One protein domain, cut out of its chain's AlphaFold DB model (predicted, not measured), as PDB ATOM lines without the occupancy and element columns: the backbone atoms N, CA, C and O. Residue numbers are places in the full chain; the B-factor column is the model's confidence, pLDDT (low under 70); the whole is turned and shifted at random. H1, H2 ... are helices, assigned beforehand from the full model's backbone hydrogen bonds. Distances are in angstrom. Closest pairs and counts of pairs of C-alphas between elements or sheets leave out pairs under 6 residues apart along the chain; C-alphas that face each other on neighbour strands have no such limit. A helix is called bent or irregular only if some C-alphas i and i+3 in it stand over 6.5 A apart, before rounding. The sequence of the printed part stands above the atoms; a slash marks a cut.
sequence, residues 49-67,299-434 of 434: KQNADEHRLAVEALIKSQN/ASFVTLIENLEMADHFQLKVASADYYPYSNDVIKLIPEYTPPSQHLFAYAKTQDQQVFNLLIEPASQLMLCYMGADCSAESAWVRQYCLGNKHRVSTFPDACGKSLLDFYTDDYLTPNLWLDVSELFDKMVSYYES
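AT A GLANCE: This is residues 49 to 67 and 299 to 434 of the 434 residues of an uncharacterized protein of hydrothermal vent metagenome (UniProt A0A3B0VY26). Two long helices, H5 and H8, cross near their middles as an X and make the core; H1 and H7 pack at one side of it, and H4 packs on H8 at the other. H6 lies beyond H7 with a long loop, H2 is near H4 and H5, and H3 lies far out at one end of the longest axis, touching no helix. The 155 printed residues have eight named helices, H1 to H8 in chain order, and no named strand: the class is all helix. The whole is compact, with a radius of gyration of the C-alphas of 15.6 A and spans of 47 by 35 by 29 A.

IN THESE COORDINATES: Find C-alpha 353 at (1.268, -26.131, 34.139); from there H5 runs through residues 353 to 370, 24.4 A long, with a kink of 37 degrees near residue 360. It is only just irregular, C-alphas 358 and 361 being 6.6 A apart. H8, residues 415 to 432, is 25.7 A long and ends with C-alpha 432 at (3.551, -7.700, 25.017). H1, residues 49 to 65, starts at C-alpha 49 (24.258, -27.247, 22.444) and is 24.3 A long. Look for the shorter helices at residues 299 to 308 (H2), 325 to 333 (H3), 340 to 348 (H4), 380 to 387 (H6) and 404 to 412 (H7); H7 is only just irregular, with C-alphas 409 and 412 6.7 A apart.

HOW THE PARTS SIT: Begin at the hub, H8, which touches four helices. With residues 359 to 367 alone H5 touches it, at a steep tilt of 65 degrees; the closest C-alphas, Ala 363 and Phe 425, are 4.7 A apart. H1 touches residues 415 to 422 of H8 alone, at a shallow tilt of 31 degrees, the same way; C-alphas 49 and 415 are closest, at 5.9 A. H4 touches residues 424 to 431 of H8 alone, closest at C-alphas 348 and 427, 6.7 A. H7 and H8 only just touch, with 3 pairs of C-alphas within 8 A, and only at the corner. H6 is close to H7 but not clearly touching, with C-alphas 382 and 404 closest at 5.9 A. In H1, H2, H4, H6 and H8 every O i to N i+4 pair is within hydrogen-bond range; H3 has 4 of 5, H5 12 of 14 and H7 4 of 5.

THE WHOLE: The farthest C-alphas, Gln 50 and Leu 333, are 48.9 A apart. Residues 68 to 298 are not printed; C-alphas 67 and 299 are 15.4 A apart across the cut. The links H2 to H3 and H6 to H7 are long; in the latter, residues 388 to 389 pair antiparallel with 392 to 393. Confidence is under 70 at residues 49 to 50, 66 to 67, 311 to 328, 389 to 395 and 434.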
ATOM      1  N   LYS A  49      23.333 -28.324  22.076       68.06
ATOM      2  CA  LYS A  49      24.258 -27.247  22.444       68.06
ATOM      3  C   LYS A  49      24.448 -26.205  21.330       68.06
ATOM      4  O   LYS A  49      24.406 -25.019  21.608       68.06
ATOM      5  N   GLN A  50      24.589 -26.635  20.075       66.38
ATOM      6  CA  GLN A  50      24.723 -25.717  18.934       66.38
ATOM      7  C   GLN A  50      23.459 -24.882  18.704       66.38
ATOM      8  O   GLN A  50      23.562 -23.714  18.342       66.38
ATOM      9  N   ASN A  51      22.278 -25.466  18.924       72.31
ATOM     10  CA  ASN A  51      21.024 -24.714  18.858       72.31
ATOM     11  C   ASN A  51      20.902 -23.731  20.031       72.31
ATOM     12  O   ASN A  51      20.485 -22.596  19.829       72.31
ATOM     13  N   ALA A  52      21.303 -24.136  21.240       70.75
ATOM     14  CA  ALA A  52      21.297 -23.259  22.410       70.75
ATOM     15  C   ALA A  52      22.196 -22.022  22.222       70.75
ATOM     16  O   ALA A  52      21.764 -20.915  22.538       70.75
ATOM     17  N   ASP A  53      23.390 -22.191  21.644       77.19
ATOM     18  CA  ASP A  53      24.318 -21.088  21.356       77.19
ATOM     19  C   ASP A  53      23.743 -20.098  20.319       77.19
ATOM     20  O   ASP A  53      23.893 -18.885  20.456       77.19
ATOM     21  N   GLU A  54      23.042 -20.593  19.293       76.94
ATOM     22  CA  GLU A  54      22.371 -19.750  18.290       76.94
ATOM     23  C   GLU A  54      21.215 -18.945  18.905       76.94
ATOM     24  O   GLU A  54      21.115 -17.736  18.685       76.94
ATOM     25  N   HIS A  55      20.395 -19.585  19.744       75.88
ATOM     26  CA  HIS A  55      19.335 -18.904  20.493       75.88
ATOM     27  C   HIS A  55      19.893 -17.899  21.507       75.88
ATOM     28  O   HIS A  55      19.343 -16.808  21.637       75.88
ATOM     29  N   ARG A  56      21.013 -18.209  22.176       82.81
ATOM     30  CA  ARG A  56      21.709 -17.260  23.059       82.81
ATOM     31  C   ARG A  56      22.057 -15.978  22.317       82.81
ATOM     32  O   ARG A  56      21.723 -14.903  22.802       82.81
ATOM     33  N   LEU A  57      22.676 -16.082  21.141       83.38
ATOM     34  CA  LEU A  57      23.038 -14.910  20.338       83.38
ATOM     35  C   LEU A  57      21.807 -14.104  19.901       83.38
ATOM     36  O   LEU A  57      21.868 -12.875  19.871       83.38
ATOM     37  N   ALA A  58      20.692 -14.772  19.589       80.88
ATOM     38  CA  ALA A  58      19.439 -14.106  19.238       80.88
ATOM     39  C   ALA A  58      18.840 -13.330  20.427       80.88
ATOM     40  O   ALA A  58      18.539 -12.144  20.291       80.88
ATOM     41  N   VAL A  59      18.744 -13.960  21.604       79.69
ATOM     42  CA  VAL A  59      18.262 -13.316  22.841       79.69
ATOM     43  C   VAL A  59      19.182 -12.161  23.246       79.69
ATOM     44  O   VAL A  59      18.713 -11.071  23.572       79.69
ATOM     45  N   GLU A  60      20.499 -12.355  23.170       84.19
ATOM     46  CA  GLU A  60      21.484 -11.314  23.467       84.19
ATOM     47  C   GLU A  60      21.349 -10.115  22.521       84.19
ATOM     48  O   GLU A  60      21.412  -8.967  22.965       84.19
ATOM     49  N   ALA A  61      21.137 -10.361  21.225       81.12
ATOM     50  CA  ALA A  61      20.917  -9.308  20.240       81.12
ATOM     51  C   ALA A  61      19.632  -8.518  20.524       81.12
ATOM     52  O   ALA A  61      19.651  -7.288  20.438       81.12
ATOM     53  N   LEU A  62      18.548  -9.198  20.915       78.19
ATOM     54  CA  LEU A  62      17.294  -8.556  21.314       78.19
ATOM     55  C   LEU A  62      17.493  -7.664  22.547       78.19
ATOM     56  O   LEU A  62      17.154  -6.484  22.496       78.19
ATOM     57  N   ILE A  63      18.127  -8.174  23.608       78.38
ATOM     58  CA  ILE A  63      18.397  -7.402  24.836       78.38
ATOM     59  C   ILE A  63      19.324  -6.209  24.554       78.38
ATOM     60  O   ILE A  63      19.084  -5.110  25.047       78.38
ATOM     61  N   LYS A  64      20.369  -6.385  23.734       77.94
ATOM     62  CA  LYS A  64      21.322  -5.310  23.396       77.94
ATOM     63  C   LYS A  64      20.750  -4.240  22.468       77.94
ATOM     64  O   LYS A  64      21.272  -3.127  22.456       77.94
ATOM     65  N   SER A  65      19.734  -4.564  21.666       70.62
ATOM     66  CA  SER A  65      19.090  -3.598  20.760       70.62
ATOM     67  C   SER A  65      18.397  -2.458  21.513       70.62
ATOM     68  O   SER A  65      18.236  -1.353  20.993       70.62
ATOM     69  N   GLN A  66      18.055  -2.715  22.769       60.34
ATOM     70  CA  GLN A  66      17.492  -1.756  23.694       60.34
ATOM     71  C   GLN A  66      18.687  -1.047  24.340       60.34
ATOM     72  O   GLN A  66      19.538  -1.686  24.951       60.34
ATOM     73  N   ASN A  67      18.835   0.264  24.117       46.00
ATOM     74  CA  ASN A  67      19.990   1.050  24.577       46.00
ATOM     75  C   ASN A  67      20.048   1.116  26.119       46.00
ATOM     76  O   ASN A  67      19.702   2.128  26.734       46.00
ATOM     77  N   ALA A 299      10.094  -0.642  34.592       83.81
ATOM     78  CA  ALA A 299       9.715  -0.349  35.977       83.81
ATOM     79  C   ALA A 299       8.191  -0.386  36.187       83.81
ATOM     80  O   ALA A 299       7.706  -0.868  37.214       83.81
ATOM     81  N   SER A 300       7.441   0.108  35.201       89.12
ATOM     82  CA  SER A 300       5.983   0.070  35.200       89.12
ATOM     83  C   SER A 300       5.467  -1.345  34.991       89.12
ATOM     84  O   SER A 300       4.579  -1.759  35.724       89.12
ATOM     85  N   PHE A 301       6.063  -2.101  34.066       87.81
ATOM     86  CA  PHE A 301       5.720  -3.498  33.825       87.81
ATOM     87  C   PHE A 301       5.891  -4.348  35.087       87.81
ATOM     88  O   PHE A 301       4.963  -5.047  35.482       87.81
ATOM     89  N   VAL A 302       7.034  -4.226  35.778       83.50
ATOM     90  CA  VAL A 302       7.263  -4.907  37.065       83.50
ATOM     91  C   VAL A 302       6.174  -4.542  38.068       83.50
ATOM     92  O   VAL A 302       5.592  -5.431  38.678       83.50
ATOM     93  N   THR A 303       5.859  -3.249  38.201       85.94
ATOM     94  CA  THR A 303       4.816  -2.783  39.126       85.94
ATOM     95  C   THR A 303       3.451  -3.380  38.777       85.94
ATOM     96  O   THR A 303       2.741  -3.834  39.669       85.94
ATOM     97  N   LEU A 304       3.070  -3.399  37.499       89.81
ATOM     98  CA  LEU A 304       1.789  -3.945  37.044       89.81
ATOM     99  C   LEU A 304       1.698  -5.443  37.319       89.81
ATOM    100  O   LEU A 304       0.733  -5.874  37.940       89.81
ATOM    101  N   ILE A 305       2.721  -6.209  36.940       85.25
ATOM    102  CA  ILE A 305       2.751  -7.658  37.152       85.25
ATOM    103  C   ILE A 305       2.752  -8.014  38.636       85.25
ATOM    104  O   ILE A 305       1.994  -8.889  39.029       85.25
ATOM    105  N   GLU A 306       3.519  -7.328  39.488       81.56
ATOM    106  CA  GLU A 306       3.476  -7.577  40.939       81.56
ATOM    107  C   GLU A 306       2.062  -7.409  41.515       81.56
ATOM    108  O   GLU A 306       1.645  -8.181  42.377       81.56
ATOM    109  N   ASN A 307       1.297  -6.435  41.012       85.44
ATOM    110  CA  ASN A 307      -0.079  -6.220  41.454       85.44
ATOM    111  C   ASN A 307      -1.052  -7.241  40.856       85.44
ATOM    112  O   ASN A 307      -1.795  -7.867  41.603       85.44
ATOM    113  N   LEU A 308      -1.033  -7.430  39.534       88.25
ATOM    114  CA  LEU A 308      -1.966  -8.315  38.835       88.25
ATOM    115  C   LEU A 308      -1.727  -9.796  39.183       88.25
ATOM    116  O   LEU A 308      -2.671 -10.568  39.322       88.25
ATOM    117  N   GLU A 309      -0.487 -10.212  39.415       82.88
ATOM    118  CA  GLU A 309      -0.202 -11.558  39.937       82.88
ATOM    119  C   GLU A 309      -0.477 -11.681  41.440       82.88
ATOM    120  O   GLU A 309      -0.428 -12.784  41.983       82.88
ATOM    121  N   MET A 310      -0.744 -10.563  42.127       76.75
ATOM    122  CA  MET A 310      -0.864 -10.491  43.588       76.75
ATOM    123  C   MET A 310       0.366 -11.086  44.289       76.75
ATOM    124  O   MET A 310       0.260 -11.779  45.305       76.75
ATOM    125  N   ALA A 311       1.543 -10.830  43.715       63.66
ATOM    126  CA  ALA A 311       2.787 -11.482  44.074       63.66
ATOM    127  C   ALA A 311       3.761 -10.522  44.766       63.66
ATOM    128  O   ALA A 311       4.119  -9.473  44.234       63.66
ATOM    129  N   ASP A 312       4.270 -10.931  45.932       51.78
ATOM    130  CA  ASP A 312       5.451 -10.307  46.529       51.78
ATOM    131  C   ASP A 312       6.692 -10.699  45.709       51.78
ATOM    132  O   ASP A 312       7.148 -11.845  45.775       51.78
ATOM    133  N   HIS A 313       7.246  -9.719  44.985       52.22
ATOM    134  CA  HIS A 313       8.377  -9.826  44.052       52.22
ATOM    135  C   HIS A 313       7.999 -10.513  42.744       52.22
ATOM    136  O   HIS A 313       7.703 -11.702  42.763       52.22
ATOM    137  N   PHE A 314       8.061  -9.770  41.631       52.75
ATOM    138  CA  PHE A 314       7.807 -10.206  40.248       52.75
ATOM    139  C   PHE A 314       7.995 -11.718  40.029       52.75
ATOM    140  O   PHE A 314       9.089 -12.209  39.749       52.75
ATOM    141  N   GLN A 315       6.911 -12.468  40.204       56.22
ATOM    142  CA  GLN A 315       6.879 -13.916  40.065       56.22
ATOM    143  C   GLN A 315       5.642 -14.257  39.266       56.22
ATOM    144  O   GLN A 315       4.566 -14.473  39.813       56.22
ATOM    145  N   LEU A 316       5.820 -14.301  37.950       54.06
ATOM    146  CA  LEU A 316       4.827 -14.875  37.063       54.06
ATOM    147  C   LEU A 316       4.765 -16.372  37.353       54.06
ATOM    148  O   LEU A 316       5.740 -17.086  37.130       54.06
ATOM    149  N   LYS A 317       3.650 -16.841  37.909       54.12
ATOM    150  CA  LYS A 317       3.386 -18.260  38.165       54.12
ATOM    151  C   LYS A 317       1.916 -18.514  37.936       54.12
ATOM    152  O   LYS A 317       1.083 -17.739  38.381       54.12
ATOM    153  N   VAL A 318       1.594 -19.637  37.311       50.69
ATOM    154  CA  VAL A 318       0.195 -20.028  37.171       50.69
ATOM    155  C   VAL A 318      -0.347 -20.339  38.557       50.69
ATOM    156  O   VAL A 318       0.206 -21.204  39.248       50.69
ATOM    157  N   ALA A 319      -1.413 -19.636  38.935       49.03
ATOM    158  CA  ALA A 319      -2.037 -19.741  40.243       49.03
ATOM    159  C   ALA A 319      -2.259 -21.212  40.647       49.03
ATOM    160  O   ALA A 319      -2.850 -22.009  39.915       49.03
ATOM    161  N   SER A 320      -1.770 -21.570  41.832       45.72
ATOM    162  CA  SER A 320      -2.096 -22.818  42.519       45.72
ATOM    163  C   SER A 320      -2.502 -22.496  43.956       45.72
ATOM    164  O   SER A 320      -2.006 -21.536  44.549       45.72
ATOM    165  N   ALA A 321      -3.408 -23.296  44.525       40.47
ATOM    166  CA  ALA A 321      -3.966 -23.086  45.869       40.47
ATOM    167  C   ALA A 321      -2.910 -23.073  47.002       40.47
ATOM    168  O   ALA A 321      -3.187 -22.658  48.127       40.47
ATOM    169  N   ASP A 322      -1.685 -23.510  46.705       41.34
ATOM    170  CA  ASP A 322      -0.595 -23.626  47.673       41.34
ATOM    171  C   ASP A 322       0.276 -22.358  47.775       41.34
ATOM    172  O   ASP A 322       1.158 -22.303  48.634       41.34
ATOM    173  N   TYR A 323       0.087 -21.355  46.901       46.78
ATOM    174  CA  TYR A 323       1.104 -20.316  46.689       46.78
ATOM    175  C   TYR A 323       0.835 -18.948  47.345       46.78
ATOM    176  O   TYR A 323       1.801 -18.295  47.742       46.78
ATOM    177  N   TYR A 324      -0.419 -18.530  47.571       49.31
ATOM    178  CA  TYR A 324      -0.718 -17.287  48.303       49.31
ATOM    179  C   TYR A 324      -1.950 -17.399  49.227       49.31
ATOM    180  O   TYR A 324      -2.997 -17.908  48.835       49.31
ATOM    181  N   PRO A 325      -1.901 -16.846  50.454       42.78
ATOM    182  CA  PRO A 325      -3.091 -16.742  51.297       42.78
ATOM    183  C   PRO A 325      -4.145 -15.793  50.696       42.78
ATOM    184  O   PRO A 325      -5.327 -16.109  50.762       42.78
ATOM    185  N   TYR A 326      -3.731 -14.706  50.024       48.19
ATOM    186  CA  TYR A 326      -4.649 -13.850  49.256       48.19
ATOM    187  C   TYR A 326      -5.168 -14.532  47.982       48.19
ATOM    188  O   TYR A 326      -6.324 -14.316  47.627       48.19
ATOM    189  N   SER A 327      -4.388 -15.408  47.324       59.03
ATOM    190  CA  SER A 327      -4.906 -16.140  46.159       59.03
ATOM    191  C   SER A 327      -6.021 -17.090  46.552       59.03
ATOM    192  O   SER A 327      -6.931 -17.280  45.765       59.03
ATOM    193  N   ASN A 328      -5.999 -17.678  47.749       64.06
ATOM    194  CA  ASN A 328      -7.063 -18.599  48.139       64.06
ATOM    195  C   ASN A 328      -8.411 -17.899  48.295       64.06
ATOM    196  O   ASN A 328      -9.414 -18.434  47.824       64.06
ATOM    197  N   ASP A 329      -8.438 -16.701  48.879       75.19
ATOM    198  CA  ASP A 329      -9.673 -15.922  48.971       75.19
ATOM    199  C   ASP A 329     -10.087 -15.368  47.604       75.19
ATOM    200  O   ASP A 329     -11.254 -15.480  47.248       75.19
ATOM    201  N   VAL A 330      -9.153 -14.868  46.790       82.00
ATOM    202  CA  VAL A 330      -9.462 -14.368  45.437       82.00
ATOM    203  C   VAL A 330      -9.958 -15.485  44.523       82.00
ATOM    204  O   VAL A 330     -11.031 -15.353  43.953       82.00
ATOM    205  N   ILE A 331      -9.257 -16.617  44.431       78.38
ATOM    206  CA  ILE A 331      -9.666 -17.770  43.609       78.38
ATOM    207  C   ILE A 331     -11.040 -18.290  44.050       78.38
ATOM    208  O   ILE A 331     -11.844 -18.715  43.222       78.38
ATOM    209  N   LYS A 332     -11.319 -18.279  45.358       82.69
ATOM    210  CA  LYS A 332     -12.573 -18.799  45.910       82.69
ATOM    211  C   LYS A 332     -13.743 -17.826  45.764       82.69
ATOM    212  O   LYS A 332     -14.855 -18.274  45.500       82.69
ATOM    213  N   LEU A 333     -13.522 -16.539  46.022       87.75
ATOM    214  CA  LEU A 333     -14.573 -15.519  46.105       87.75
ATOM    215  C   LEU A 333     -14.755 -14.746  44.792       87.75
ATOM    216  O   LEU A 333     -15.830 -14.204  44.553       87.75
ATOM    217  N   ILE A 334     -13.723 -14.711  43.949       90.00
ATOM    218  CA  ILE A 334     -13.684 -14.006  42.663       90.00
ATOM    219  C   ILE A 334     -13.119 -14.959  41.588       90.00
ATOM    220  O   ILE A 334     -12.047 -14.715  41.028       90.00
ATOM    221  N   PRO A 335     -13.803 -16.082  41.299       88.06
ATOM    222  CA  PRO A 335     -13.334 -17.055  40.311       88.06
ATOM    223  C   PRO A 335     -13.257 -16.494  38.879       88.06
ATOM    224  O   PRO A 335     -12.675 -17.132  38.005       88.06
ATOM    225  N   GLU A 336     -13.852 -15.328  38.620       90.94
ATOM    226  CA  GLU A 336     -13.792 -14.631  37.336       90.94
ATOM    227  C   GLU A 336     -12.433 -13.977  37.069       90.94
ATOM    228  O   GLU A 336     -12.080 -13.756  35.909       90.94
ATOM    229  N   TYR A 337     -11.665 -13.659  38.116       89.06
ATOM    230  CA  TYR A 337     -10.372 -13.016  37.941       89.06
ATOM    231  C   TYR A 337      -9.339 -13.998  37.386       89.06
ATOM    232  O   TYR A 337      -9.114 -15.076  37.937       89.06
ATOM    233  N   THR A 338      -8.670 -13.593  36.309       85.75
ATOM    234  CA  THR A 338      -7.606 -14.363  35.666       85.75
ATOM    235  C   THR A 338      -6.324 -13.526  35.656       85.75
ATOM    236  O   THR A 338      -6.335 -12.441  35.086       85.75
ATOM    237  N   PRO A 339      -5.221 -13.981  36.278       86.12
ATOM    238  CA  PRO A 339      -3.975 -13.220  36.281       86.12
ATOM    239  C   PRO A 339      -3.259 -13.278  34.914       86.12
ATOM    240  O   PRO A 339      -3.445 -14.245  34.159       86.12
ATOM    241  N   PRO A 340      -2.381 -12.304  34.594       86.31
ATOM    242  CA  PRO A 340      -1.616 -12.264  33.342       86.31
ATOM    243  C   PRO A 340      -0.871 -13.563  33.003       86.31
ATOM    244  O   PRO A 340      -0.851 -13.990  31.847       86.31
ATOM    245  N   SER A 341      -0.299 -14.241  33.995       84.25
ATOM    246  CA  SER A 341       0.396 -15.522  33.837       84.25
ATOM    247  C   SER A 341      -0.506 -16.627  33.284       84.25
ATOM    248  O   SER A 341      -0.046 -17.451  32.492       84.25
ATOM    249  N   GLN A 342      -1.796 -16.624  33.628       84.62
ATOM    250  CA  GLN A 342      -2.782 -17.577  33.116       84.62
ATOM    251  C   GLN A 342      -3.174 -17.254  31.666       84.62
ATOM    252  O   GLN A 342      -3.322 -18.174  30.854       84.62
ATOM    253  N   HIS A 343      -3.285 -15.968  31.311       86.81
ATOM    254  CA  HIS A 343      -3.461 -15.544  29.917       86.81
ATOM    255  C   HIS A 343      -2.267 -15.966  29.060       86.81
ATOM    256  O   HIS A 343      -2.441 -16.566  27.996       86.81
ATOM    257  N   LEU A 344      -1.055 -15.744  29.567       87.50
ATOM    258  CA  LEU A 344       0.175 -16.144  28.900       87.50
ATOM    259  C   LEU A 344       0.307 -17.669  28.796       87.50
ATOM    260  O   LEU A 344       0.728 -18.161  27.754       87.50
ATOM    261  N   PHE A 345      -0.091 -18.430  29.817       85.56
ATOM    262  CA  PHE A 345      -0.131 -19.895  29.761       85.56
ATOM    263  C   PHE A 345      -1.034 -20.389  28.622       85.56
ATOM    264  O   PHE A 345      -0.618 -21.217  27.804       85.56
ATOM    265  N   ALA A 346      -2.243 -19.827  28.518       86.88
ATOM    266  CA  ALA A 346      -3.177 -20.144  27.441       86.88
ATOM    267  C   ALA A 346      -2.628 -19.735  26.061       86.88
ATOM    268  O   ALA A 346      -2.707 -20.514  25.105       86.88
ATOM    269  N   TYR A 347      -2.020 -18.549  25.960       88.50
ATOM    270  CA  TYR A 347      -1.402 -18.042  24.734       88.50
ATOM    271  C   TYR A 347      -0.201 -18.888  24.285       88.50
ATOM    272  O   TYR A 347      -0.071 -19.215  23.103       88.50
ATOM    273  N   ALA A 348       0.650 -19.301  25.229       86.06
ATOM    274  CA  ALA A 348       1.844 -20.100  24.973       86.06
ATOM    275  C   ALA A 348       1.522 -21.518  24.473       86.06
ATOM    276  O   ALA A 348       2.384 -22.161  23.859       86.06
ATOM    277  N   LYS A 349       0.275 -21.970  24.687       83.88
ATOM    278  CA  LYS A 349      -0.236 -23.315  24.374       83.88
ATOM    279  C   LYS A 349       0.564 -24.426  25.057       83.88
ATOM    280  O   LYS A 349       0.686 -25.529  24.521       83.88
ATOM    281  N   THR A 350       1.112 -24.138  26.233       79.19
ATOM    282  CA  THR A 350       1.797 -25.143  27.044       79.19
ATOM    283  C   THR A 350       0.752 -26.079  27.643       79.19
ATOM    284  O   THR A 350      -0.240 -25.632  28.209       79.19
ATOM    285  N   GLN A 351       0.937 -27.390  27.491       78.69
ATOM    286  CA  GLN A 351      -0.049 -28.375  27.963       78.69
ATOM    287  C   GLN A 351       0.079 -28.682  29.459       78.69
ATOM    288  O   GLN A 351      -0.882 -29.123  30.082       78.69
ATOM    289  N   ASP A 352       1.264 -28.455  30.025       83.12
ATOM    290  CA  ASP A 352       1.605 -28.797  31.401       83.12
ATOM    291  C   ASP A 352       1.914 -27.526  32.206       83.12
ATOM    292  O   ASP A 352       2.852 -26.783  31.898       83.12
ATOM    293  N   GLN A 353       1.114 -27.279  33.246       79.69
ATOM    294  CA  GLN A 353       1.268 -26.131  34.139       79.69
ATOM    295  C   GLN A 353       2.570 -26.187  34.949       79.69
ATOM    296  O   GLN A 353       3.185 -25.149  35.184       79.69
ATOM    297  N   GLN A 354       3.010 -27.374  35.376       81.44
ATOM    298  CA  GLN A 354       4.261 -27.526  36.121       81.44
ATOM    299  C   GLN A 354       5.447 -27.153  35.242       81.44
ATOM    300  O   GLN A 354       6.334 -26.431  35.692       81.44
ATOM    301  N   VAL A 355       5.433 -27.577  33.976       84.31
ATOM    302  CA  VAL A 355       6.478 -27.179  33.030       84.31
ATOM    303  C   VAL A 355       6.424 -25.684  32.760       84.31
ATOM    304  O   VAL A 355       7.455 -25.030  32.862       84.31
ATOM    305  N   PHE A 356       5.250 -25.106  32.497       85.62
ATOM    306  CA  PHE A 356       5.158 -23.657  32.319       85.62
ATOM    307  C   PHE A 356       5.713 -22.900  33.528       85.62
ATOM    308  O   PHE A 356       6.497 -21.977  33.347       85.62
ATOM    309  N   ASN A 357       5.400 -23.340  34.749       81.69
ATOM    310  CA  ASN A 357       5.925 -22.746  35.978       81.69
ATOM    311  C   ASN A 357       7.458 -22.845  36.104       81.69
ATOM    312  O   ASN A 357       8.061 -21.975  36.729       81.69
ATOM    313  N   LEU A 358       8.095 -23.862  35.512       82.94
ATOM    314  CA  LEU A 358       9.559 -23.963  35.437       82.94
ATOM    315  C   LEU A 358      10.164 -23.001  34.404       82.94
ATOM    316  O   LEU A 358      11.280 -22.525  34.595       82.94
ATOM    317  N   LEU A 359       9.443 -22.727  33.315       89.06
ATOM    318  CA  LEU A 359       9.917 -21.899  32.202       89.06
ATOM    319  C   LEU A 359       9.665 -20.406  32.415       89.06
ATOM    320  O   LEU A 359      10.458 -19.568  31.988       89.06
ATOM    321  N   ILE A 360       8.539 -20.071  33.039       87.69
ATOM    322  CA  ILE A 360       8.028 -18.706  33.060       87.69
ATOM    323  C   ILE A 360       8.907 -17.774  33.886       87.69
ATOM    324  O   ILE A 360       9.138 -16.651  33.461       87.69
ATOM    325  N   GLU A 361       9.449 -18.223  35.018       85.25
ATOM    326  CA  GLU A 361      10.309 -17.390  35.862       85.25
ATOM    327  C   GLU A 361      11.553 -16.894  35.094       85.25
ATOM    328  O   GLU A 361      11.708 -15.675  34.970       85.25
ATOM    329  N   PRO A 362      12.392 -17.768  34.497       89.00
ATOM    330  CA  PRO A 362      13.537 -17.305  33.719       89.00
ATOM    331  C   PRO A 362      13.144 -16.547  32.443       89.00
ATOM    332  O   PRO A 362      13.760 -15.524  32.142       89.00
ATOM    333  N   ALA A 363      12.091 -16.962  31.725       91.50
ATOM    334  CA  ALA A 363      11.629 -16.243  30.530       91.50
ATOM    335  C   ALA A 363      11.172 -14.811  30.859       91.50
ATOM    336  O   ALA A 363      11.473 -13.863  30.136       91.50
ATOM    337  N   SER A 364      10.502 -14.637  31.996       87.75
ATOM    338  CA  SER A 364      10.005 -13.339  32.444       87.75
ATOM    339  C   SER A 364      11.123 -12.400  32.870       87.75
ATOM    340  O   SER A 364      11.055 -11.204  32.599       87.75
ATOM    341  N   GLN A 365      12.169 -12.917  33.518       87.69
ATOM    342  CA  GLN A 365      13.326 -12.093  33.859       87.69
ATOM    343  C   GLN A 365      14.084 -11.662  32.595       87.69
ATOM    344  O   GLN A 365      14.445 -10.493  32.484       87.69
ATOM    345  N   LEU A 366      14.224 -12.542  31.593       89.75
ATOM    346  CA  LEU A 366      14.757 -12.163  30.276       89.75
ATOM    347  C   LEU A 366      13.884 -11.108  29.578       89.75
ATOM    348  O   LEU A 366      14.424 -10.168  28.997       89.75
ATOM    349  N   MET A 367      12.555 -11.198  29.691       87.62
ATOM    350  CA  MET A 367      11.622 -10.173  29.198       87.62
ATOM    351  C   MET A 367      11.857  -8.809  29.861       87.62
ATOM    352  O   MET A 367      11.847  -7.778  29.192       87.62
ATOM    353  N   LEU A 368      12.140  -8.775  31.163       84.31
ATOM    354  CA  LEU A 368      12.510  -7.532  31.843       84.31
ATOM    355  C   LEU A 368      13.861  -6.987  31.370       84.31
ATOM    356  O   LEU A 368      13.981  -5.775  31.179       84.31
ATOM    357  N   CYS A 369      14.852  -7.857  31.147       85.56
ATOM    358  CA  CYS A 369      16.124  -7.461  30.534       85.56
ATOM    359  C   CYS A 369      15.892  -6.830  29.164       85.56
ATOM    360  O   CYS A 369      16.454  -5.777  28.869       85.56
ATOM    361  N   TYR A 370      15.033  -7.456  28.357       85.12
ATOM    362  CA  TYR A 370      14.638  -6.951  27.052       85.12
ATOM    363  C   TYR A 370      14.003  -5.565  27.163       85.12
ATOM    364  O   TYR A 370      14.422  -4.649  26.473       85.12
ATOM    365  N   MET A 371      13.102  -5.333  28.114       80.50
ATOM    366  CA  MET A 371      12.537  -3.996  28.338       80.50
ATOM    367  C   MET A 371      13.541  -2.967  28.896       80.50
ATOM    368  O   MET A 371      13.196  -1.801  29.072       80.50
ATOM    369  N   GLY A 372      14.788  -3.356  29.171       78.38
ATOM    370  CA  GLY A 372      15.858  -2.463  29.609       78.38
ATOM    371  C   GLY A 372      16.066  -2.415  31.123       78.38
ATOM    372  O   GLY A 372      16.650  -1.456  31.640       78.38
ATOM    373  N   ALA A 373      15.583  -3.419  31.857       81.56
ATOM    374  CA  ALA A 373      15.941  -3.583  33.257       81.56
ATOM    375  C   ALA A 373      17.404  -4.036  33.426       81.56
ATOM    376  O   ALA A 373      18.024  -4.583  32.514       81.56
ATOM    377  N   ASP A 374      17.969  -3.798  34.611       81.81
ATOM    378  CA  ASP A 374      19.341  -4.202  34.914       81.81
ATOM    379  C   ASP A 374      19.423  -5.715  35.129       81.81
ATOM    380  O   ASP A 374      18.885  -6.226  36.105       81.81
ATOM    381  N   CYS A 375      20.127  -6.406  34.235       85.44
ATOM    382  CA  CYS A 375      20.397  -7.845  34.300       85.44
ATOM    383  C   CYS A 375      21.890  -8.162  34.410       85.44
ATOM    384  O   CYS A 375      22.337  -9.264  34.078       85.44
ATOM    385  N   SER A 376      22.679  -7.176  34.837       87.44
ATOM    386  CA  SER A 376      24.099  -7.350  35.110       87.44
ATOM    387  C   SER A 376      24.330  -8.211  36.356       87.44
ATOM    388  O   SER A 376      23.394  -8.592  37.064       87.44
ATOM    389  N   ALA A 377      25.603  -8.476  36.647       85.94
ATOM    390  CA  ALA A 377      26.030  -9.175  37.855       85.94
ATOM    391  C   ALA A 377      25.527  -8.543  39.162       85.94
ATOM    392  O   ALA A 377      25.344  -9.243  40.153       85.94
ATOM    393  N   GLU A 378      25.265  -7.235  39.147       81.06
ATOM    394  CA  GLU A 378      24.817  -6.482  40.320       81.06
ATOM    395  C   GLU A 378      23.294  -6.401  40.448       81.06
ATOM    396  O   GLU A 378      22.789  -5.884  41.454       81.06
ATOM    397  N   SER A 379      22.563  -6.916  39.453       82.69
ATOM    398  CA  SER A 379      21.104  -6.900  39.428       82.69
ATOM    399  C   SER A 379      20.502  -7.601  40.647       82.69
ATOM    400  O   SER A 379      21.067  -8.550  41.199       82.69
ATOM    401  N   ALA A 380      19.306  -7.165  41.047       79.56
ATOM    402  CA  ALA A 380      18.578  -7.780  42.156       79.56
ATOM    403  C   ALA A 380      18.331  -9.285  41.925       79.56
ATOM    404  O   ALA A 380      18.414 -10.073  42.866       79.56
ATOM    405  N   TRP A 381      18.108  -9.703  40.674       81.81
ATOM    406  CA  TRP A 381      17.875 -11.107  40.317       81.81
ATOM    407  C   TRP A 381      19.125 -11.967  40.456       81.81
ATOM    408  O   TRP A 381      19.086 -12.990  41.140       81.81
ATOM    409  N   VAL A 382      20.252 -11.544  39.871       86.00
ATOM    410  CA  VAL A 382      21.519 -12.278  40.013       86.00
ATOM    411  C   VAL A 382      21.921 -12.346  41.480       86.00
ATOM    412  O   VAL A 382      22.301 -13.410  41.970       86.00
ATOM    413  N   ARG A 383      21.751 -11.247  42.219       85.00
ATOM    414  CA  ARG A 383      21.978 -11.212  43.665       85.00
ATOM    415  C   ARG A 383      21.091 -12.202  44.409       85.00
ATOM    416  O   ARG A 383      21.584 -12.892  45.293       85.00
ATOM    417  N   GLN A 384      19.818 -12.322  44.043       83.56
ATOM    418  CA  GLN A 384      18.913 -13.313  44.617       83.56
ATOM    419  C   GLN A 384      19.348 -14.754  44.305       83.56
ATOM    420  O   GLN A 384      19.240 -15.610  45.182       83.56
ATOM    421  N   TYR A 385      19.861 -15.058  43.110       86.31
ATOM    422  CA  TYR A 385      20.428 -16.385  42.835       86.31
ATOM    423  C   TYR A 385      21.714 -16.622  43.637       86.31
ATOM    424  O   TYR A 385      21.858 -17.662  44.283       86.31
ATOM    425  N   CYS A 386      22.604 -15.631  43.666       88.12
ATOM    426  CA  CYS A 386      23.901 -15.677  44.335       88.12
ATOM    427  C   CYS A 386      23.788 -15.772  45.866       88.12
ATOM    428  O   CYS A 386      24.461 -16.597  46.472       88.12
ATOM    429  N   LEU A 387      22.925 -14.979  46.504       84.69
ATOM    430  CA  LEU A 387      22.809 -14.852  47.967       84.69
ATOM    431  C   LEU A 387      21.523 -15.467  48.532       84.69
ATOM    432  O   LEU A 387      21.393 -15.656  49.740       84.69
ATOM    433  N   GLY A 388      20.575 -15.836  47.676       76.62
ATOM    434  CA  GLY A 388      19.256 -16.281  48.099       76.62
ATOM    435  C   GLY A 388      18.323 -15.099  48.357       76.62
ATOM    436  O   GLY A 388      18.691 -13.933  48.232       76.62
ATOM    437  N   ASN A 389      17.086 -15.402  48.737       67.56
ATOM    438  CA  ASN A 389      16.113 -14.412  49.189       67.56
ATOM    439  C   ASN A 389      15.634 -14.724  50.613       67.56
ATOM    440  O   ASN A 389      15.988 -15.744  51.208       67.56
ATOM    441  N   LYS A 390      14.758 -13.862  51.142       50.16
ATOM    442  CA  LYS A 390      14.117 -13.984  52.467       50.16
ATOM    443  C   LYS A 390      13.500 -15.369  52.751       50.16
ATOM    444  O   LYS A 390      13.320 -15.718  53.915       50.16
ATOM    445  N   HIS A 391      13.187 -16.151  51.718       44.34
ATOM    446  CA  HIS A 391      12.511 -17.448  51.811       44.34
ATOM    447  C   HIS A 391      13.381 -18.633  51.357       44.34
ATOM    448  O   HIS A 391      13.023 -19.793  51.584       44.34
ATOM    449  N   ARG A 392      14.524 -18.385  50.709       56.03
ATOM    450  CA  ARG A 392      15.377 -19.418  50.117       56.03
ATOM    451  C   ARG A 392      16.843 -19.029  50.244       56.03
ATOM    452  O   ARG A 392      17.303 -18.118  49.577       56.03
ATOM    453  N   VAL A 393      17.581 -19.788  51.045       61.25
ATOM    454  CA  VAL A 393      19.051 -19.807  51.026       61.25
ATOM    455  C   VAL A 393      19.552 -20.170  49.623       61.25
ATOM    456  O   VAL A 393      18.976 -21.083  49.018       61.25
ATOM    457  N   SER A 394      20.577 -19.466  49.125       68.00
ATOM    458  CA  SER A 394      21.168 -19.714  47.802       68.00
ATOM    459  C   SER A 394      21.677 -21.145  47.662       68.00
ATOM    460  O   SER A 394      22.323 -21.683  48.560       68.00
ATOM    461  N   THR A 395      21.434 -21.729  46.492       67.94
ATOM    462  CA  THR A 395      22.070 -22.970  46.033       67.94
ATOM    463  C   THR A 395      22.932 -22.747  44.786       67.94
ATOM    464  O   THR A 395      23.349 -23.719  44.168       67.94
ATOM    465  N   PHE A 396      23.181 -21.488  44.399       85.38
ATOM    466  CA  PHE A 396      23.802 -21.125  43.118       85.38
ATOM    467  C   PHE A 396      24.938 -20.104  43.294       85.38
ATOM    468  O   PHE A 396      24.795 -18.943  42.903       85.38
ATOM    469  N   PRO A 397      26.085 -20.509  43.870       87.31
ATOM    470  CA  PRO A 397      27.259 -19.640  43.967       87.31
ATOM    471  C   PRO A 397      27.788 -19.187  42.603       87.31
ATOM    472  O   PRO A 397      28.355 -18.104  42.505       87.31
ATOM    473  N   ASP A 398      27.575 -19.974  41.548       88.00
ATOM    474  CA  ASP A 398      28.056 -19.659  40.199       88.00
ATOM    475  C   ASP A 398      27.314 -18.482  39.544       88.00
ATOM    476  O   ASP A 398      27.804 -17.916  38.569       88.00
ATOM    477  N   ALA A 399      26.179 -18.054  40.115       90.31
ATOM    478  CA  ALA A 399      25.490 -16.837  39.694       90.31
ATOM    479  C   ALA A 399      26.285 -15.567  40.036       90.31
ATOM    480  O   ALA A 399      26.173 -14.555  39.347       90.31
ATOM    481  N   CYS A 400      27.081 -15.590  41.110       90.56
ATOM    482  CA  CYS A 400      27.785 -14.405  41.589       90.56
ATOM    483  C   CYS A 400      28.778 -13.893  40.537       90.56
ATOM    484  O   CYS A 400      29.688 -14.617  40.133       90.56
ATOM    485  N   GLY A 401      28.639 -12.629  40.129       86.00
ATOM    486  CA  GLY A 401      29.536 -12.011  39.148       86.00
ATOM    487  C   GLY A 401      29.173 -12.270  37.681       86.00
ATOM    488  O   GLY A 401      29.891 -11.789  36.804       86.00
ATOM    489  N   LYS A 402      28.082 -12.991  37.387       91.06
ATOM    490  CA  LYS A 402      27.607 -13.240  36.015       91.06
ATOM    491  C   LYS A 402      26.386 -12.393  35.688       91.06
ATOM    492  O   LYS A 402      25.584 -12.101  36.563       91.06
ATOM    493  N   SER A 403      26.216 -12.012  34.422       90.62
ATOM    494  CA  SER A 403      24.921 -11.485  33.985       90.62
ATOM    495  C   SER A 403      23.847 -12.571  34.098       90.62
ATOM    496  O   SER A 403      24.163 -13.764  34.118       90.62
ATOM    497  N   LEU A 404      22.575 -12.174  34.140       89.25
ATOM    498  CA  LEU A 404      21.478 -13.139  34.199       89.25
ATOM    499  C   LEU A 404      21.496 -14.091  32.993       89.25
ATOM    500  O   LEU A 404      21.301 -15.292  33.153       89.25
ATOM    501  N   LEU A 405      21.779 -13.553  31.802       91.44
ATOM    502  CA  LEU A 405      21.867 -14.330  30.570       91.44
ATOM    503  C   LEU A 405      22.988 -15.372  30.648       91.44
ATOM    504  O   LEU A 405      22.736 -16.542  30.382       91.44
ATOM    505  N   ASP A 406      24.193 -14.962  31.056       91.44
ATOM    506  CA  ASP A 406      25.337 -15.879  31.151       91.44
ATOM    507  C   ASP A 406      25.094 -16.969  32.198       91.44
ATOM    508  O   ASP A 406      25.360 -18.141  31.948       91.44
ATOM    509  N   PHE A 407      24.533 -16.608  33.356       92.12
ATOM    510  CA  PHE A 407      24.179 -17.580  34.390       92.12
ATOM    511  C   PHE A 407      23.138 -18.594  33.890       92.12
ATOM    512  O   PHE A 407      23.257 -19.796  34.141       92.12
ATOM    513  N   TYR A 408      22.125 -18.133  33.155       92.38
ATOM    514  CA  TYR A 408      21.092 -19.002  32.595       92.38
ATOM    515  C   TYR A 408      21.623 -19.982  31.563       92.38
ATOM    516  O   TYR A 408      21.251 -21.156  31.615       92.38
ATOM    517  N   THR A 409      22.490 -19.530  30.662       88.50
ATOM    518  CA  THR A 409      23.015 -20.384  29.595       88.50
ATOM    519  C   THR A 409      24.094 -21.340  30.082       88.50
ATOM    520  O   THR A 409      24.194 -22.450  29.560       88.50
ATOM    521  N   ASP A 410      24.904 -20.916  31.054       89.00
ATOM    522  CA  ASP A 410      26.142 -21.619  31.386       89.00
ATOM    523  C   ASP A 410      26.010 -22.501  32.641       89.00
ATOM    524  O   ASP A 410      26.672 -23.540  32.702       89.00
ATOM    525  N   ASP A 411      25.151 -22.147  33.612       89.12
ATOM    526  CA  ASP A 411      25.122 -22.824  34.926       89.12
ATOM    527  C   ASP A 411      23.726 -23.217  35.437       89.12
ATOM    528  O   ASP A 411      23.608 -24.166  36.213       89.12
ATOM    529  N   TYR A 412      22.664 -22.500  35.049       89.50
ATOM    530  CA  TYR A 412      21.332 -22.705  35.634       89.50
ATOM    531  C   TYR A 412      20.434 -23.633  34.811       89.50
ATOM    532  O   TYR A 412      19.812 -24.545  35.364       89.50
ATOM    533  N   LEU A 413      20.342 -23.415  33.495       89.88
ATOM    534  CA  LEU A 413      19.428 -24.156  32.627       89.88
ATOM    535  C   LEU A 413      20.187 -25.210  31.822       89.88
ATOM    536  O   LEU A 413      21.236 -24.961  31.236       89.88
ATOM    537  N   THR A 414      19.623 -26.417  31.746       89.06
ATOM    538  CA  THR A 414      20.120 -27.413  30.784       89.06
ATOM    539  C   THR A 414      19.900 -26.910  29.352       89.06
ATOM    540  O   THR A 414      18.956 -26.151  29.128       89.06
ATOM    541  N   PRO A 415      20.669 -27.378  28.350       87.12
ATOM    542  CA  PRO A 415      20.505 -26.914  26.971       87.12
ATOM    543  C   PRO A 415      19.078 -27.040  26.419       87.12
ATOM    544  O   PRO A 415      18.633 -26.175  25.676       87.12
ATOM    545  N   ASN A 416      18.339 -28.088  26.802       87.06
ATOM    546  CA  ASN A 416      16.943 -28.249  26.384       87.06
ATOM    547  C   ASN A 416      16.028 -27.238  27.085       87.06
ATOM    548  O   ASN A 416      15.213 -26.599  26.434       87.06
ATOM    549  N   LEU A 417      16.213 -27.052  28.396       88.06
ATOM    550  CA  LEU A 417      15.423 -26.100  29.169       88.06
ATOM    551  C   LEU A 417      15.667 -24.656  28.706       88.06
ATOM    552  O   LEU A 417      14.736 -23.863  28.659       88.06
ATOM    553  N   TRP A 418      16.897 -24.327  28.302       90.94
ATOM    554  CA  TRP A 418      17.226 -23.041  27.687       90.94
ATOM    555  C   TRP A 418      16.437 -22.787  26.394       90.94
ATOM    556  O   TRP A 418      15.953 -21.675  26.189       90.94
ATOM    557  N   LEU A 419      16.275 -23.802  25.537       88.56
ATOM    558  CA  LEU A 419      15.481 -23.677  24.309       88.56
ATOM    559  C   LEU A 419      14.006 -23.406  24.624       88.56
ATOM    560  O   LEU A 419      13.425 -22.491  24.047       88.56
ATOM    561  N   ASP A 420      13.429 -24.143  25.575       90.19
ATOM    562  CA  ASP A 420      12.034 -23.954  25.987       90.19
ATOM    563  C   ASP A 420      11.806 -22.565  26.618       90.19
ATOM    564  O   ASP A 420      10.799 -21.905  26.346       90.19
ATOM    565  N   VAL A 421      12.759 -22.090  27.429       92.25
ATOM    566  CA  VAL A 421      12.744 -20.738  28.013       92.25
ATOM    567  C   VAL A 421      12.860 -19.670  26.931       92.25
ATOM    568  O   VAL A 421      12.120 -18.690  26.973       92.25
ATOM    569  N   SER A 422      13.743 -19.866  25.951       89.50
ATOM    570  CA  SER A 422      13.921 -18.935  24.830       89.50
ATOM    571  C   SER A 422      12.654 -18.845  23.974       89.50
ATOM    572  O   SER A 422      12.223 -17.747  23.642       89.50
ATOM    573  N   GLU A 423      12.001 -19.976  23.679       90.81
ATOM    574  CA  GLU A 423      10.735 -19.981  22.931       90.81
ATOM    575  C   GLU A 423       9.616 -19.270  23.708       90.81
ATOM    576  O   GLU A 423       8.825 -18.520  23.125       90.81
ATOM    577  N   LEU A 424       9.527 -19.490  25.024       91.75
ATOM    578  CA  LEU A 424       8.551 -18.784  25.851       91.75
ATOM    579  C   LEU A 424       8.846 -17.280  25.901       91.75
ATOM    580  O   LEU A 424       7.916 -16.488  25.768       91.75
ATOM    581  N   PHE A 425      10.112 -16.885  26.036       92.19
ATOM    582  CA  PHE A 425      10.537 -15.487  25.971       92.19
ATOM    583  C   PHE A 425      10.129 -14.830  24.641       92.19
ATOM    584  O   PHE A 425       9.478 -13.788  24.666       92.19
ATOM    585  N   ASP A 426      10.379 -15.466  23.493       89.56
ATOM    586  CA  ASP A 426       9.975 -14.938  22.177       89.56
ATOM    587  C   ASP A 426       8.449 -14.753  22.069       89.56
ATOM    588  O   ASP A 426       7.948 -13.771  21.504       89.56
ATOM    589  N   LYS A 427       7.677 -15.686  22.646       90.50
ATOM    590  CA  LYS A 427       6.214 -15.571  22.736       90.50
ATOM    591  C   LYS A 427       5.787 -14.426  23.648       90.50
ATOM    592  O   LYS A 427       4.815 -13.756  23.312       90.50
ATOM    593  N   MET A 428       6.484 -14.197  24.761       89.94
ATOM    594  CA  MET A 428       6.225 -13.066  25.657       89.94
ATOM    595  C   MET A 428       6.498 -11.736  24.964       89.94
ATOM    596  O   MET A 428       5.642 -10.859  25.023       89.94
ATOM    597  N   VAL A 429       7.626 -11.604  24.261       88.31
ATOM    598  CA  VAL A 429       7.931 -10.415  23.447       88.31
ATOM    599  C   VAL A 429       6.799 -10.177  22.449       88.31
ATOM    600  O   VAL A 429       6.196  -9.113  22.443       88.31
ATOM    601  N   SER A 430       6.411 -11.212  21.699       87.06
ATOM    602  CA  SER A 430       5.314 -11.110  20.728       87.06
ATOM    603  C   SER A 430       3.969 -10.740  21.362       87.06
ATOM    604  O   SER A 430       3.168 -10.075  20.721       87.06
ATOM    605  N   TYR A 431       3.697 -11.213  22.581       86.00
ATOM    606  CA  TYR A 431       2.445 -10.957  23.293       86.00
ATOM    607  C   TYR A 431       2.382  -9.533  23.848       86.00
ATOM    608  O   TYR A 431       1.329  -8.915  23.804       86.00
ATOM    609  N   TYR A 432       3.494  -9.016  24.373       81.62
ATOM    610  CA  TYR A 432       3.551  -7.700  25.017       81.62
ATOM    611  C   TYR A 432       3.955  -6.557  24.073       81.62
ATOM    612  O   TYR A 432       3.971  -5.404  24.495       81.62
ATOM    613  N   GLU A 433       4.264  -6.857  22.811       78.38
ATOM    614  CA  GLU A 433       4.473  -5.861  21.749       78.38
ATOM    615  C   GLU A 433       3.310  -5.754  20.749       78.38
ATOM    616  O   GLU A 433       3.312  -4.846  19.915       78.38
ATOM    617  N   SER A 434       2.346  -6.681  20.794       62.84
ATOM    618  CA  SER A 434       1.140  -6.672  19.953       62.84
ATOM    619  C   SER A 434       0.056  -5.775  20.523       62.84
ATOM    620  O   SER A 434      -0.608  -5.084  19.717       62.84
TER     621      SER A 434